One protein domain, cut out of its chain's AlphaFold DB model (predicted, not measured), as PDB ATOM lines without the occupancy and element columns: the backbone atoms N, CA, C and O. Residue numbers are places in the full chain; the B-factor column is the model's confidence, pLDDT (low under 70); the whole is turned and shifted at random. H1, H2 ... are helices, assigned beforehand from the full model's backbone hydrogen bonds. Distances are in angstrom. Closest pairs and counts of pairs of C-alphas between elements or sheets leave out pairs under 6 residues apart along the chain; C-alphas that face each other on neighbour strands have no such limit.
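Overview. This is residues 72 to 159 of the 160 residues of an uncharacterized protein of Mycobacterium xenopi 4042 (UniProt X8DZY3). The domain is a loose, open V: one arm is the long helix H1, and the other is H2, H3 and H4, strung one after another, with H1 and H2 folded back on each other as a hairpin where the arms meet. Residues 72 to 82 of H1 stick out free, and a long link of residues 128 to 143, with no named element, joins H3 to H4, which run the same way. The 88 printed residues include four named helices, H1, H2, H3 and H4 along the chain, and no named strand; the class is all helix. The whole is loose, with a radius of gyration of the C-alphas of 16.2 A, and only just flat, spanning 54 by 36 by 17 A.

Along the chain. H1 runs from Ala 72, C-alpha at (-16.781, 64.743, -10.102), to Gln 96, C-alpha at (5.079, 38.522, 0.180), 35.7 A from first to last C-alpha. Residues 97 to 98 then pair with residues 101 to 102, antiparallel, in a stretch too short to be named. H2, residues 108 to 117, is 14.3 A long. H3, residues 119 to 127, is 11.9 A long. H4, residues 144 to 157, is 20.4 A long and ends at Met 157, C-alpha at (-20.101, 42.061, -35.107).

Arrangement. H1 and H2 form a helical hairpin: they touch, run opposite ways and stand at a shallow tilt of 14 degrees. H1 touches H2 with residues 91 to 95 alone, and the closest C-alphas of the two are those of Trp 95 and Val 114, 6.1 A apart. H1 also touches H3, with its residues 84 to 88 alone, at a steep tilt of 42 degrees, opposite ways; the closest C-alphas are those of Asp 87 and Pro 119, 6.6 A apart. H2 and H3 are close but not clearly touching, at a steep tilt of 46 degrees, the same way; their closest C-alphas, of Leu 115 and Tyr 121, are 7.6 A apart. H3 and H4 are close but not clearly touching, at a shallow tilt of 22 degrees, the same way; their closest C-alphas, of Cys 126 and Cys 146, are 5.7 A apart. H4 is apart from H1 and from H2. In H1, H2 and H4 every O i to N i+4 pair is within hydrogen-bond range; in H3, 3 of 5 are.

Size, cuts and confidence. The C-alphas of Glu 101 and Arg 159, the two farthest apart, are 55.1 A from each other. The printed part has no cut. The links from H1 to H2, 11 residues, and from H3 to H4, 16 residues, are long, while that from H2 to H3 is tight. The mean pLDDT of the printed part is 74.1, and residues 118 to 159 are under 70.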
ATOM      1  N   ALA A  72     -15.947  65.940 -10.102       93.38
ATOM      2  CA  ALA A  72     -16.781  64.743 -10.102       93.38
ATOM      3  C   ALA A  72     -16.137  63.625 -10.933       93.38
ATOM      4  O   ALA A  72     -16.065  62.479 -10.476       93.38
ATOM      5  N   ALA A  73     -15.610  63.954 -12.116       93.38
ATOM      6  CA  ALA A  73     -14.870  63.000 -12.937       93.38
ATOM      7  C   ALA A  73     -13.582  62.525 -12.246       93.38
ATOM      8  O   ALA A  73     -13.273  61.329 -12.277       93.38
ATOM      9  N   LEU A  74     -12.853  63.427 -11.577       91.88
ATOM     10  CA  LEU A  74     -11.652  63.077 -10.815       91.88
ATOM     11  C   LEU A  74     -11.973  62.122  -9.658       91.88
ATOM     12  O   LEU A  74     -11.287  61.115  -9.483       91.88
ATOM     13  N   LEU A  75     -13.025  62.409  -8.887       92.44
ATOM     14  CA  LEU A  75     -13.442  61.571  -7.766       92.44
ATOM     15  C   LEU A  75     -13.915  60.192  -8.240       92.44
ATOM     16  O   LEU A  75     -13.565  59.183  -7.626       92.44
ATOM     17  N   ALA A  76     -14.658  60.131  -9.346       90.50
ATOM     18  CA  ALA A  76     -15.059  58.868  -9.957       90.50
ATOM     19  C   ALA A  76     -13.834  58.032 -10.367       90.50
ATOM     20  O   ALA A  76     -13.720  56.874  -9.965       90.50
ATOM     21  N   ALA A  77     -12.869  58.634 -11.071       91.50
ATOM     22  CA  ALA A  77     -11.632  57.958 -11.461       91.50
ATOM     23  C   ALA A  77     -10.797  57.504 -10.249       91.50
ATOM     24  O   ALA A  77     -10.234  56.407 -10.251       91.50
ATOM     25  N   TYR A  78     -10.735  58.320  -9.192       88.62
ATOM     26  CA  TYR A  78     -10.050  57.965  -7.952       88.62
ATOM     27  C   TYR A  78     -10.718  56.779  -7.247       88.62
ATOM     28  O   TYR A  78     -10.025  55.866  -6.799       88.62
ATOM     29  N   ASN A  79     -12.050  56.747  -7.184       86.62
ATOM     30  CA  ASN A  79     -12.792  55.635  -6.593       86.62
ATOM     31  C   ASN A  79     -12.612  54.334  -7.391       86.62
ATOM     32  O   ASN A  79     -12.377  53.282  -6.792       86.62
ATOM     33  N   ASP A  80     -12.623  54.410  -8.724       84.56
ATOM     34  CA  ASP A  80     -12.323  53.268  -9.594       84.56
ATOM     35  C   ASP A  80     -10.905  52.728  -9.336       84.56
ATOM     36  O   ASP A  80     -10.700  51.520  -9.189       84.56
ATOM     37  N   PHE A  81      -9.917  53.621  -9.217       85.31
ATOM     38  CA  PHE A  81      -8.545  53.242  -8.878       85.31
ATOM     39  C   PHE A  81      -8.442  52.619  -7.481       85.31
ATOM     40  O   PHE A  81      -7.728  51.634  -7.301       85.31
ATOM     41  N   ARG A  82      -9.152  53.161  -6.482       85.69
ATOM     42  CA  ARG A  82      -9.123  52.675  -5.093       85.69
ATOM     43  C   ARG A  82      -9.517  51.208  -4.982       85.69
ATOM     44  O   ARG A  82      -8.868  50.493  -4.222       85.69
ATOM     45  N   ALA A  83     -10.530  50.778  -5.734       79.75
ATOM     46  CA  ALA A  83     -10.939  49.377  -5.785       79.75
ATOM     47  C   ALA A  83      -9.811  48.494  -6.340       79.75
ATOM     48  O   ALA A  83      -9.356  47.578  -5.662       79.75
ATOM     49  N   VAL A  84      -9.268  48.842  -7.513       82.69
ATOM     50  CA  VAL A  84      -8.164  48.089  -8.141       82.69
ATOM     51  C   VAL A  84      -6.922  48.039  -7.247       82.69
ATOM     52  O   VAL A  84      -6.274  47.004  -7.122       82.69
ATOM     53  N   ASN A  85      -6.583  49.152  -6.601       85.81
ATOM     54  CA  ASN A  85      -5.425  49.251  -5.723       85.81
ATOM     55  C   ASN A  85      -5.583  48.431  -4.434       85.81
ATOM     56  O   ASN A  85      -4.582  47.950  -3.911       85.81
ATOM     57  N   ALA A  86      -6.801  48.281  -3.906       85.06
ATOM     58  CA  ALA A  86      -7.042  47.438  -2.737       85.06
ATOM     59  C   ALA A  86      -6.721  45.975  -3.060       85.06
ATOM     60  O   ALA A  86      -5.919  45.355  -2.364       85.06
ATOM     61  N   ASP A  87      -7.260  45.473  -4.166       83.44
ATOM     62  CA  ASP A  87      -7.030  44.094  -4.573       83.44
ATOM     63  C   ASP A  87      -5.572  43.848  -4.994       83.44
ATOM     64  O   ASP A  87      -4.992  42.809  -4.686       83.44
ATOM     65  N   PHE A  88      -4.945  44.816  -5.674       85.19
ATOM     66  CA  PHE A  88      -3.522  44.737  -6.002       85.19
ATOM     67  C   PHE A  88      -2.663  44.640  -4.738       85.19
ATOM     68  O   PHE A  88      -1.755  43.817  -4.679       85.19
ATOM     69  N   LYS A  89      -2.963  45.446  -3.714       88.94
ATOM     70  CA  LYS A  89      -2.256  45.387  -2.430       88.94
ATOM     71  C   LYS A  89      -2.446  44.046  -1.733       88.94
ATOM     72  O   LYS A  89      -1.462  43.526  -1.229       88.94
ATOM     73  N   ALA A  90      -3.657  43.486  -1.753       88.38
ATOM     74  CA  ALA A  90      -3.908  42.148  -1.219       88.38
ATOM     75  C   ALA A  90      -3.044  41.096  -1.930       88.38
ATOM     76  O   ALA A  90      -2.306  40.379  -1.270       88.38
ATOM     77  N   ALA A  91      -3.014  41.100  -3.267       88.25
ATOM     78  CA  ALA A  91      -2.174  40.177  -4.033       88.25
ATOM     79  C   ALA A  91      -0.670  40.351  -3.746       88.25
ATOM     80  O   ALA A  91       0.060  39.370  -3.664       88.25
ATOM     81  N   VAL A  92      -0.190  41.590  -3.577       91.50
ATOM     82  CA  VAL A  92       1.202  41.844  -3.164       91.50
ATOM     83  C   VAL A  92       1.462  41.290  -1.763       91.50
ATOM     84  O   VAL A  92       2.510  40.690  -1.543       91.50
ATOM     85  N   THR A  93       0.525  41.452  -0.828       92.94
ATOM     86  CA  THR A  93       0.631  40.883   0.520       92.94
ATOM     87  C   THR A  93       0.658  39.357   0.492       92.94
ATOM     88  O   THR A  93       1.561  38.784   1.089       92.94
ATOM     89  N   ASP A  94      -0.244  38.709  -0.247       91.31
ATOM     90  CA  ASP A  94      -0.293  37.245  -0.392       91.31
ATOM     91  C   ASP A  94       0.959  36.692  -1.092       91.31
ATOM     92  O   ASP A  94       1.391  35.569  -0.841       91.31
ATOM     93  N   TRP A  95       1.573  37.487  -1.973       93.19
ATOM     94  CA  TRP A  95       2.832  37.129  -2.620       93.19
ATOM     95  C   TRP A  95       4.010  37.237  -1.647       93.19
ATOM     96  O   TRP A  95       4.909  36.399  -1.669       93.19
ATOM     97  N   GLN A  96       4.017  38.267  -0.796       95.38
ATOM     98  CA  GLN A  96       5.079  38.522   0.180       95.38
ATOM     99  C   GLN A  96       4.989  37.631   1.421       95.38
ATOM    100  O   GLN A  96       6.023  37.362   2.031       95.38
ATOM    101  N   LEU A  97       3.785  37.203   1.806       94.94
ATOM    102  CA  LEU A  97       3.528  36.446   3.027       94.94
ATOM    103  C   LEU A  97       2.860  35.104   2.722       94.94
ATOM    104  O   LEU A  97       1.886  35.044   1.978       94.94
ATOM    105  N   LYS A  98       3.339  34.038   3.364       92.62
ATOM    106  CA  LYS A  98       2.717  32.711   3.370       92.62
ATOM    107  C   LYS A  98       2.545  32.273   4.822       92.62
ATOM    108  O   LYS A  98       3.511  32.251   5.577       92.62
ATOM    109  N   ASP A  99       1.304  32.006   5.226       89.44
ATOM    110  CA  ASP A  99       0.935  31.645   6.607       89.44
ATOM    111  C   ASP A  99       1.395  32.657   7.681       89.44
ATOM    112  O   ASP A  99       1.681  32.301   8.821       89.44
ATOM    113  N   GLY A 100       1.446  33.944   7.321       90.25
ATOM    114  CA  GLY A 100       1.846  35.036   8.220       90.25
ATOM    115  C   GLY A 100       3.354  35.291   8.298       90.25
ATOM    116  O   GLY A 100       3.758  36.295   8.879       90.25
ATOM    117  N   GLU A 101       4.167  34.448   7.662       93.81
ATOM    118  CA  GLU A 101       5.622  34.587   7.571       93.81
ATOM    119  C   GLU A 101       6.050  35.027   6.167       93.81
ATOM    120  O   GLU A 101       5.281  34.933   5.211       93.81
ATOM    121  N   ALA A 102       7.288  35.504   6.017       96.56
ATOM    122  CA  ALA A 102       7.825  35.867   4.705       96.56
ATOM    123  C   ALA A 102       7.820  34.660   3.748       96.56
ATOM    124  O   ALA A 102       8.367  33.600   4.061       96.56
ATOM    125  N   ASN A 103       7.229  34.828   2.563       95.44
ATOM    126  CA  ASN A 103       7.206  33.793   1.538       95.44
ATOM    127  C   ASN A 103       8.634  33.510   1.039       95.44
ATOM    128  O   ASN A 103       9.358  34.410   0.614       95.44
ATOM    129  N   THR A 104       9.046  32.244   1.084       96.25
ATOM    130  CA  THR A 104      10.380  31.809   0.649       96.25
ATOM    131  C   THR A 104      10.494  31.630  -0.863       96.25
ATOM    132  O   THR A 104      11.601  31.401  -1.352       96.25
ATOM    133  N   HIS A 105       9.379  31.708  -1.602       95.25
ATOM    134  CA  HIS A 105       9.304  31.519  -3.057       95.25
ATOM    135  C   HIS A 105       9.833  30.160  -3.553       95.25
ATOM    136  O   HIS A 105      10.247  30.011  -4.700       95.25
ATOM    137  N   GLN A 106       9.829  29.142  -2.688       95.81
ATOM    138  CA  GLN A 106      10.193  27.767  -3.064       95.81
ATOM    139  C   GLN A 106       9.010  26.985  -3.660       95.81
ATOM    140  O   GLN A 106       9.203  25.932  -4.262       95.81
ATOM    141  N   ASP A 107       7.793  27.504  -3.504       93.00
ATOM    142  CA  ASP A 107       6.555  26.931  -4.023       93.00
ATOM    143  C   ASP A 107       6.076  27.748  -5.228       93.00
ATOM    144  O   ASP A 107       5.327  28.719  -5.106       93.00
ATOM    145  N   ALA A 108       6.549  27.355  -6.410       93.00
ATOM    146  CA  ALA A 108       6.225  28.039  -7.657       93.00
ATOM    147  C   ALA A 108       4.732  27.947  -8.027       93.00
ATOM    148  O   ALA A 108       4.236  28.796  -8.771       93.00
ATOM    149  N   GLU A 109       4.013  26.933  -7.532       91.75
ATOM    150  CA  GLU A 109       2.575  26.783  -7.774       91.75
ATOM    151  C   GLU A 109       1.772  27.787  -6.948       91.75
ATOM    152  O   GLU A 109       0.875  28.441  -7.488       91.75
ATOM    153  N   TYR A 110       2.129  27.962  -5.671       90.00
ATOM    154  CA  TYR A 110       1.557  28.999  -4.811       90.00
ATOM    155  C   TYR A 110       1.758  30.392  -5.407       90.00
ATOM    156  O   TYR A 110       0.796  31.142  -5.578       90.00
ATOM    157  N   ASP A 111       2.991  30.704  -5.803       90.62
ATOM    158  CA  ASP A 111       3.323  31.971  -6.442       90.62
ATOM    159  C   ASP A 111       2.457  32.176  -7.705       90.62
ATOM    160  O   ASP A 111       1.708  33.155  -7.823       90.62
ATOM    161  N   ALA A 112       2.454  31.213  -8.633       89.44
ATOM    162  CA  ALA A 112       1.641  31.300  -9.848       89.44
ATOM    163  C   ALA A 112       0.140  31.508  -9.557       89.44
ATOM    164  O   ALA A 112      -0.523  32.271 -10.268       89.44
ATOM    165  N   ALA A 113      -0.393  30.880  -8.504       87.56
ATOM    166  CA  ALA A 113      -1.779  31.049  -8.082       87.56
ATOM    167  C   ALA A 113      -2.069  32.472  -7.569       87.56
ATOM    168  O   ALA A 113      -3.072  33.067  -7.974       87.56
ATOM    169  N   VAL A 114      -1.179  33.050  -6.756       88.31
ATOM    170  CA  VAL A 114      -1.315  34.428  -6.250       88.31
ATOM    171  C   VAL A 114      -1.315  35.447  -7.399       88.31
ATOM    172  O   VAL A 114      -2.169  36.338  -7.446       88.31
ATOM    173  N   LEU A 115      -0.428  35.297  -8.392       84.12
ATOM    174  CA  LEU A 115      -0.416  36.189  -9.566       84.12
ATOM    175  C   LEU A 115      -1.665  36.045 -10.432       84.12
ATOM    176  O   LEU A 115      -2.178  37.045 -10.935       84.12
ATOM    177  N   ALA A 116      -2.160  34.818 -10.609       80.88
ATOM    178  CA  ALA A 116      -3.361  34.560 -11.394       80.88
ATOM    179  C   ALA A 116      -4.635  35.117 -10.732       80.88
ATOM    180  O   ALA A 116      -5.573  35.498 -11.439       80.88
ATOM    181  N   ALA A 117      -4.668  35.192  -9.398       73.81
ATOM    182  CA  ALA A 117      -5.768  35.773  -8.632       73.81
ATOM    183  C   ALA A 117      -5.776  37.317  -8.651       73.81
ATOM    184  O   ALA A 117      -6.824  37.924  -8.420       73.81
ATOM    185  N   SER A 118      -4.649  37.967  -8.970       65.75
ATOM    186  CA  SER A 118      -4.545  39.429  -8.994       65.75
ATOM    187  C   SER A 118      -5.436  40.063 -10.076       65.75
ATOM    188  O   SER A 118      -5.306  39.755 -11.271       65.75
ATOM    189  N   PRO A 119      -6.302  41.030  -9.728       59.50
ATOM    190  CA  PRO A 119      -7.202  41.626 -10.699       59.50
ATOM    191  C   PRO A 119      -6.543  42.586 -11.678       59.50
ATOM    192  O   PRO A 119      -7.171  42.952 -12.664       59.50
ATOM    193  N   THR A 120      -5.272  42.945 -11.507       55.19
ATOM    194  CA  THR A 120      -4.506  43.606 -12.576       55.19
ATOM    195  C   THR A 120      -4.401  42.693 -13.807       55.19
ATOM    196  O   THR A 120      -4.534  43.162 -14.939       55.19
ATOM    197  N   TYR A 121      -4.278  41.377 -13.596       52.03
ATOM    198  CA  TYR A 121      -4.261  40.369 -14.660       52.03
ATOM    199  C   TYR A 121      -5.666  40.146 -15.254       52.03
ATOM    200  O   TYR A 121      -5.834  40.093 -16.475       52.03
ATOM    201  N   THR A 122      -6.716  40.104 -14.421       55.91
ATOM    202  CA  THR A 122      -8.096  39.867 -14.895       55.91
ATOM    203  C   THR A 122      -8.779  41.113 -15.486       55.91
ATOM    204  O   THR A 122      -9.449  41.003 -16.515       55.91
ATOM    205  N   ASN A 123      -8.571  42.314 -14.936       56.28
ATOM    206  CA  ASN A 123      -9.106  43.576 -15.475       56.28
ATOM    207  C   ASN A 123      -8.312  44.087 -16.690       56.28
ATOM    208  O   ASN A 123      -8.912  44.673 -17.597       56.28
ATOM    209  N   GLY A 124      -7.000  43.821 -16.776       55.66
ATOM    210  CA  GLY A 124      -6.195  44.088 -17.979       55.66
ATOM    211  C   GLY A 124      -6.714  43.336 -19.214       55.66
ATOM    212  O   GLY A 124      -6.801  43.898 -20.311       55.66
ATOM    213  N   CYS A 125      -7.192  42.102 -19.016       54.66
ATOM    214  CA  CYS A 125      -7.905  41.313 -20.024       54.66
ATOM    215  C   CYS A 125      -9.238  41.949 -20.466       54.66
ATOM    216  O   CYS A 125      -9.631  41.824 -21.626       54.66
ATOM    217  N   CYS A 126      -9.944  42.650 -19.572       55.84
ATOM    218  CA  CYS A 126     -11.237  43.267 -19.881       55.84
ATOM    219  C   CYS A 126     -11.133  44.583 -20.669       55.84
ATOM    220  O   CYS A 126     -12.085  44.949 -21.364       55.84
ATOM    221  N   ARG A 127     -10.013  45.312 -20.551       55.25
ATOM    222  CA  ARG A 127      -9.847  46.668 -21.111       55.25
ATOM    223  C   ARG A 127      -9.208  46.701 -22.507       55.25
ATOM    224  O   ARG A 127      -9.393  47.686 -23.211       55.25
ATOM    225  N   SER A 128      -8.486  45.652 -22.910       49.66
ATOM    226  CA  SER A 128      -7.562  45.683 -24.061       49.66
ATOM    227  C   SER A 128      -8.083  45.081 -25.375       49.66
ATOM    228  O   SER A 128      -7.422  45.234 -26.399       49.66
ATOM    229  N   SER A 129      -9.245  44.410 -25.410       48.84
ATOM    230  CA  SER A 129      -9.710  43.761 -26.649       48.84
ATOM    231  C   SER A 129     -11.222  43.467 -26.687       48.84
ATOM    232  O   SER A 129     -11.812  43.099 -25.665       48.84
ATOM    233  N   PRO A 130     -11.876  43.542 -27.868       55.41
ATOM    234  CA  PRO A 130     -13.250  43.063 -28.074       55.41
ATOM    235  C   PRO A 130     -13.389  41.528 -27.998       55.41
ATOM    236  O   PRO A 130     -14.506  41.007 -28.060       55.41
ATOM    237  N   ARG A 131     -12.279  40.786 -27.867       51.09
ATOM    238  CA  ARG A 131     -12.243  39.327 -27.668       51.09
ATOM    239  C   ARG A 131     -11.296  38.963 -26.514       51.09
ATOM    240  O   ARG A 131     -10.266  39.616 -26.388       51.09
ATOM    241  N   PRO A 132     -11.585  37.913 -25.723       51.72
ATOM    242  CA  PRO A 132     -10.671  37.461 -24.673       51.72
ATOM    243  C   PRO A 132      -9.319  37.032 -25.280       51.72
ATOM    244  O   PRO A 132      -9.321  36.185 -26.181       51.72
ATOM    245  N   PRO A 133      -8.177  37.602 -24.845       54.34
ATOM    246  CA  PRO A 133      -6.860  37.087 -25.211       54.34
ATOM    247  C   PRO A 133      -6.676  35.631 -24.755       54.34
ATOM    248  O   PRO A 133      -7.243  35.212 -23.748       54.34
ATOM    249  N   ARG A 134      -5.851  34.859 -25.480       55.59
ATOM    250  CA  ARG A 134      -5.597  33.428 -25.195       55.59
ATOM    251  C   ARG A 134      -5.012  33.162 -23.799       55.59
ATOM    252  O   ARG A 134      -5.162  32.053 -23.307       55.59
ATOM    253  N   ASN A 135      -4.403  34.170 -23.172       53.22
ATOM    254  CA  ASN A 135      -3.717  34.053 -21.882       53.22
ATOM    255  C   ASN A 135      -4.562  34.543 -20.689       53.22
ATOM    256  O   ASN A 135      -4.036  34.678 -19.591       53.22
ATOM    257  N   CYS A 136      -5.853  34.837 -20.876       54.44
ATOM    258  CA  CYS A 136      -6.724  35.160 -19.744       54.44
ATOM    259  C   CYS A 136      -7.150  33.885 -19.003       54.44
ATOM    260  O   CYS A 136      -7.442  32.880 -19.661       54.44
ATOM    261  N   PRO A 137      -7.262  33.920 -17.663       53.16
ATOM    262  CA  PRO A 137      -7.746  32.778 -16.899       53.16
ATOM    263  C   PRO A 137      -9.154  32.357 -17.348       53.16
ATOM    264  O   PRO A 137      -9.966  33.173 -17.800       53.16
ATOM    265  N   GLY A 138      -9.433  31.055 -17.234       54.72
ATOM    266  CA  GLY A 138     -10.713  30.446 -17.596       54.72
ATOM    267  C   GLY A 138     -11.919  31.117 -16.923       54.72
ATOM    268  O   GLY A 138     -11.811  31.773 -15.889       54.72
ATOM    269  N   SER A 139     -13.100  30.949 -17.532       52.94
ATOM    270  CA  SER A 139     -14.311  31.765 -17.310       52.94
ATOM    271  C   SER A 139     -14.810  31.920 -15.863       52.94
ATOM    272  O   SER A 139     -15.654  32.785 -15.608       52.94
ATOM    273  N   THR A 140     -14.334  31.106 -14.925       53.94
ATOM    274  CA  THR A 140     -14.724  31.111 -13.511       53.94
ATOM    275  C   THR A 140     -14.283  32.371 -12.769       53.94
ATOM    276  O   THR A 140     -15.029  32.829 -11.911       53.94
ATOM    277  N   HIS A 141     -13.172  33.000 -13.166       52.62
ATOM    278  CA  HIS A 141     -12.607  34.169 -12.465       52.62
ATOM    279  C   HIS A 141     -12.878  35.512 -13.166       52.62
ATOM    280  O   HIS A 141     -12.377  36.555 -12.757       52.62
ATOM    281  N   ILE A 142     -13.682  35.510 -14.236       58.00
ATOM    282  CA  ILE A 142     -13.975  36.720 -15.017       58.00
ATOM    283  C   ILE A 142     -15.207  37.438 -14.437       58.00
ATOM    284  O   ILE A 142     -16.291  36.834 -14.410       58.00
ATOM    285  N   PRO A 143     -15.102  38.734 -14.075       61.25
ATOM    286  CA  PRO A 143     -16.235  39.523 -13.602       61.25
ATOM    287  C   PRO A 143     -17.423  39.497 -14.576       61.25
ATOM    288  O   PRO A 143     -17.263  39.576 -15.800       61.25
ATOM    289  N   ARG A 144     -18.654  39.428 -14.044       62.53
ATOM    290  CA  ARG A 144     -19.897  39.433 -14.850       62.53
ATOM    291  C   ARG A 144     -19.976  40.628 -15.809       62.53
ATOM    292  O   ARG A 144     -20.466  40.481 -16.929       62.53
ATOM    293  N   SER A 145     -19.457  41.782 -15.399       59.41
ATOM    294  CA  SER A 145     -19.359  43.005 -16.205       59.41
ATOM    295  C   SER A 145     -18.535  42.808 -17.485       59.41
ATOM    296  O   SER A 145     -18.954  43.241 -18.562       59.41
ATOM    297  N   CYS A 146     -17.418  42.078 -17.418       59.78
ATOM    298  CA  CYS A 146     -16.593  41.762 -18.585       59.78
ATOM    299  C   CYS A 146     -17.288  40.772 -19.528       59.78
ATOM    300  O   CYS A 146     -17.308  40.978 -20.744       59.78
ATOM    301  N   LYS A 147     -17.952  39.746 -18.971       63.44
ATOM    302  CA  LYS A 147     -18.749  38.779 -19.752       63.44
ATOM    303  C   LYS A 147     -19.851  39.480 -20.556       63.44
ATOM    304  O   LYS A 147     -20.035  39.194 -21.742       63.44
ATOM    305  N   MET A 148     -20.552  40.439 -19.946       64.38
ATOM    306  CA  MET A 148     -21.589  41.222 -20.628       64.38
ATOM    307  C   MET A 148     -21.019  42.100 -21.750       64.38
ATOM    308  O   MET A 148     -21.598  42.135 -22.839       64.38
ATOM    309  N   ARG A 149     -19.875  42.764 -21.525       64.06
ATOM    310  CA  ARG A 149     -19.214  43.619 -22.528       64.06
ATOM    311  C   ARG A 149     -18.844  42.835 -23.790       64.06
ATOM    312  O   ARG A 149     -19.249  43.227 -24.881       64.06
ATOM    313  N   TRP A 150     -18.176  41.689 -23.656       62.09
ATOM    314  CA  TRP A 150     -17.806  40.859 -24.812       62.09
ATOM    315  C   TRP A 150     -19.015  40.260 -25.537       62.09
ATOM    316  O   TRP A 150     -19.013  40.153 -26.765       62.09
ATOM    317  N   THR A 151     -20.073  39.903 -24.802       63.88
ATOM    318  CA  THR A 151     -21.313  39.385 -25.401       63.88
ATOM    319  C   THR A 151     -21.998  40.444 -26.271       63.88
ATOM    320  O   THR A 151     -22.477  40.126 -27.361       63.88
ATOM    321  N   ARG A 152     -22.011  41.710 -25.830       62.19
ATOM    322  CA  ARG A 152     -22.531  42.836 -26.625       62.19
ATOM    323  C   ARG A 152     -21.674  43.097 -27.865       62.19
ATOM    324  O   ARG A 152     -22.232  43.208 -28.954       62.19
ATOM    325  N   SER A 153     -20.346  43.098 -27.734       59.53
ATOM    326  CA  SER A 153     -19.429  43.275 -28.871       59.53
ATOM    327  C   SER A 153     -19.577  42.179 -29.934       59.53
ATOM    328  O   SER A 153     -19.621  42.492 -31.120       59.53
ATOM    329  N   ARG A 154     -19.738  40.902 -29.544       61.53
ATOM    330  CA  ARG A 154     -19.978  39.804 -30.505       61.53
ATOM    331  C   ARG A 154     -21.295  39.950 -31.266       61.53
ATOM    332  O   ARG A 154     -21.317  39.702 -32.466       61.53
ATOM    333  N   ARG A 155     -22.377  40.360 -30.593       61.06
ATOM    334  CA  ARG A 155     -23.685  40.570 -31.244       61.06
ATOM    335  C   ARG A 155     -23.658  41.723 -32.244       61.06
ATOM    336  O   ARG A 155     -24.323  41.626 -33.265       61.06
ATOM    337  N   ALA A 156     -22.896  42.781 -31.965       58.78
ATOM    338  CA  ALA A 156     -22.703  43.888 -32.902       58.78
ATOM    339  C   ALA A 156     -21.925  43.452 -34.158       58.78
ATOM    340  O   ALA A 156     -22.269  43.858 -35.258       58.78
ATOM    341  N   MET A 157     -20.934  42.566 -34.005       57.12
ATOM    342  CA  MET A 157     -20.101  42.061 -35.107       57.12
ATOM    343  C   MET A 157     -20.806  41.041 -36.024       57.12
ATOM    344  O   MET A 157     -20.322  40.789 -37.116       57.12
ATOM    345  N   GLN A 158     -21.909  40.426 -35.579       59.62
ATOM    346  CA  GLN A 158     -22.699  39.444 -36.349       59.62
ATOM    347  C   GLN A 158     -23.902  40.057 -37.083       59.62
ATOM    348  O   GLN A 158     -24.616  39.349 -37.784       59.62
ATOM    349  N   ARG A 159     -24.176  41.348 -36.862       57.78
ATOM    350  CA  ARG A 159     -25.295  42.091 -37.467       57.78
ATOM    351  C   ARG A 159     -24.839  43.084 -38.543       57.78
ATOM    352  O   ARG A 159     -25.647  43.909 -38.959       57.78
TER     353      ARG A 159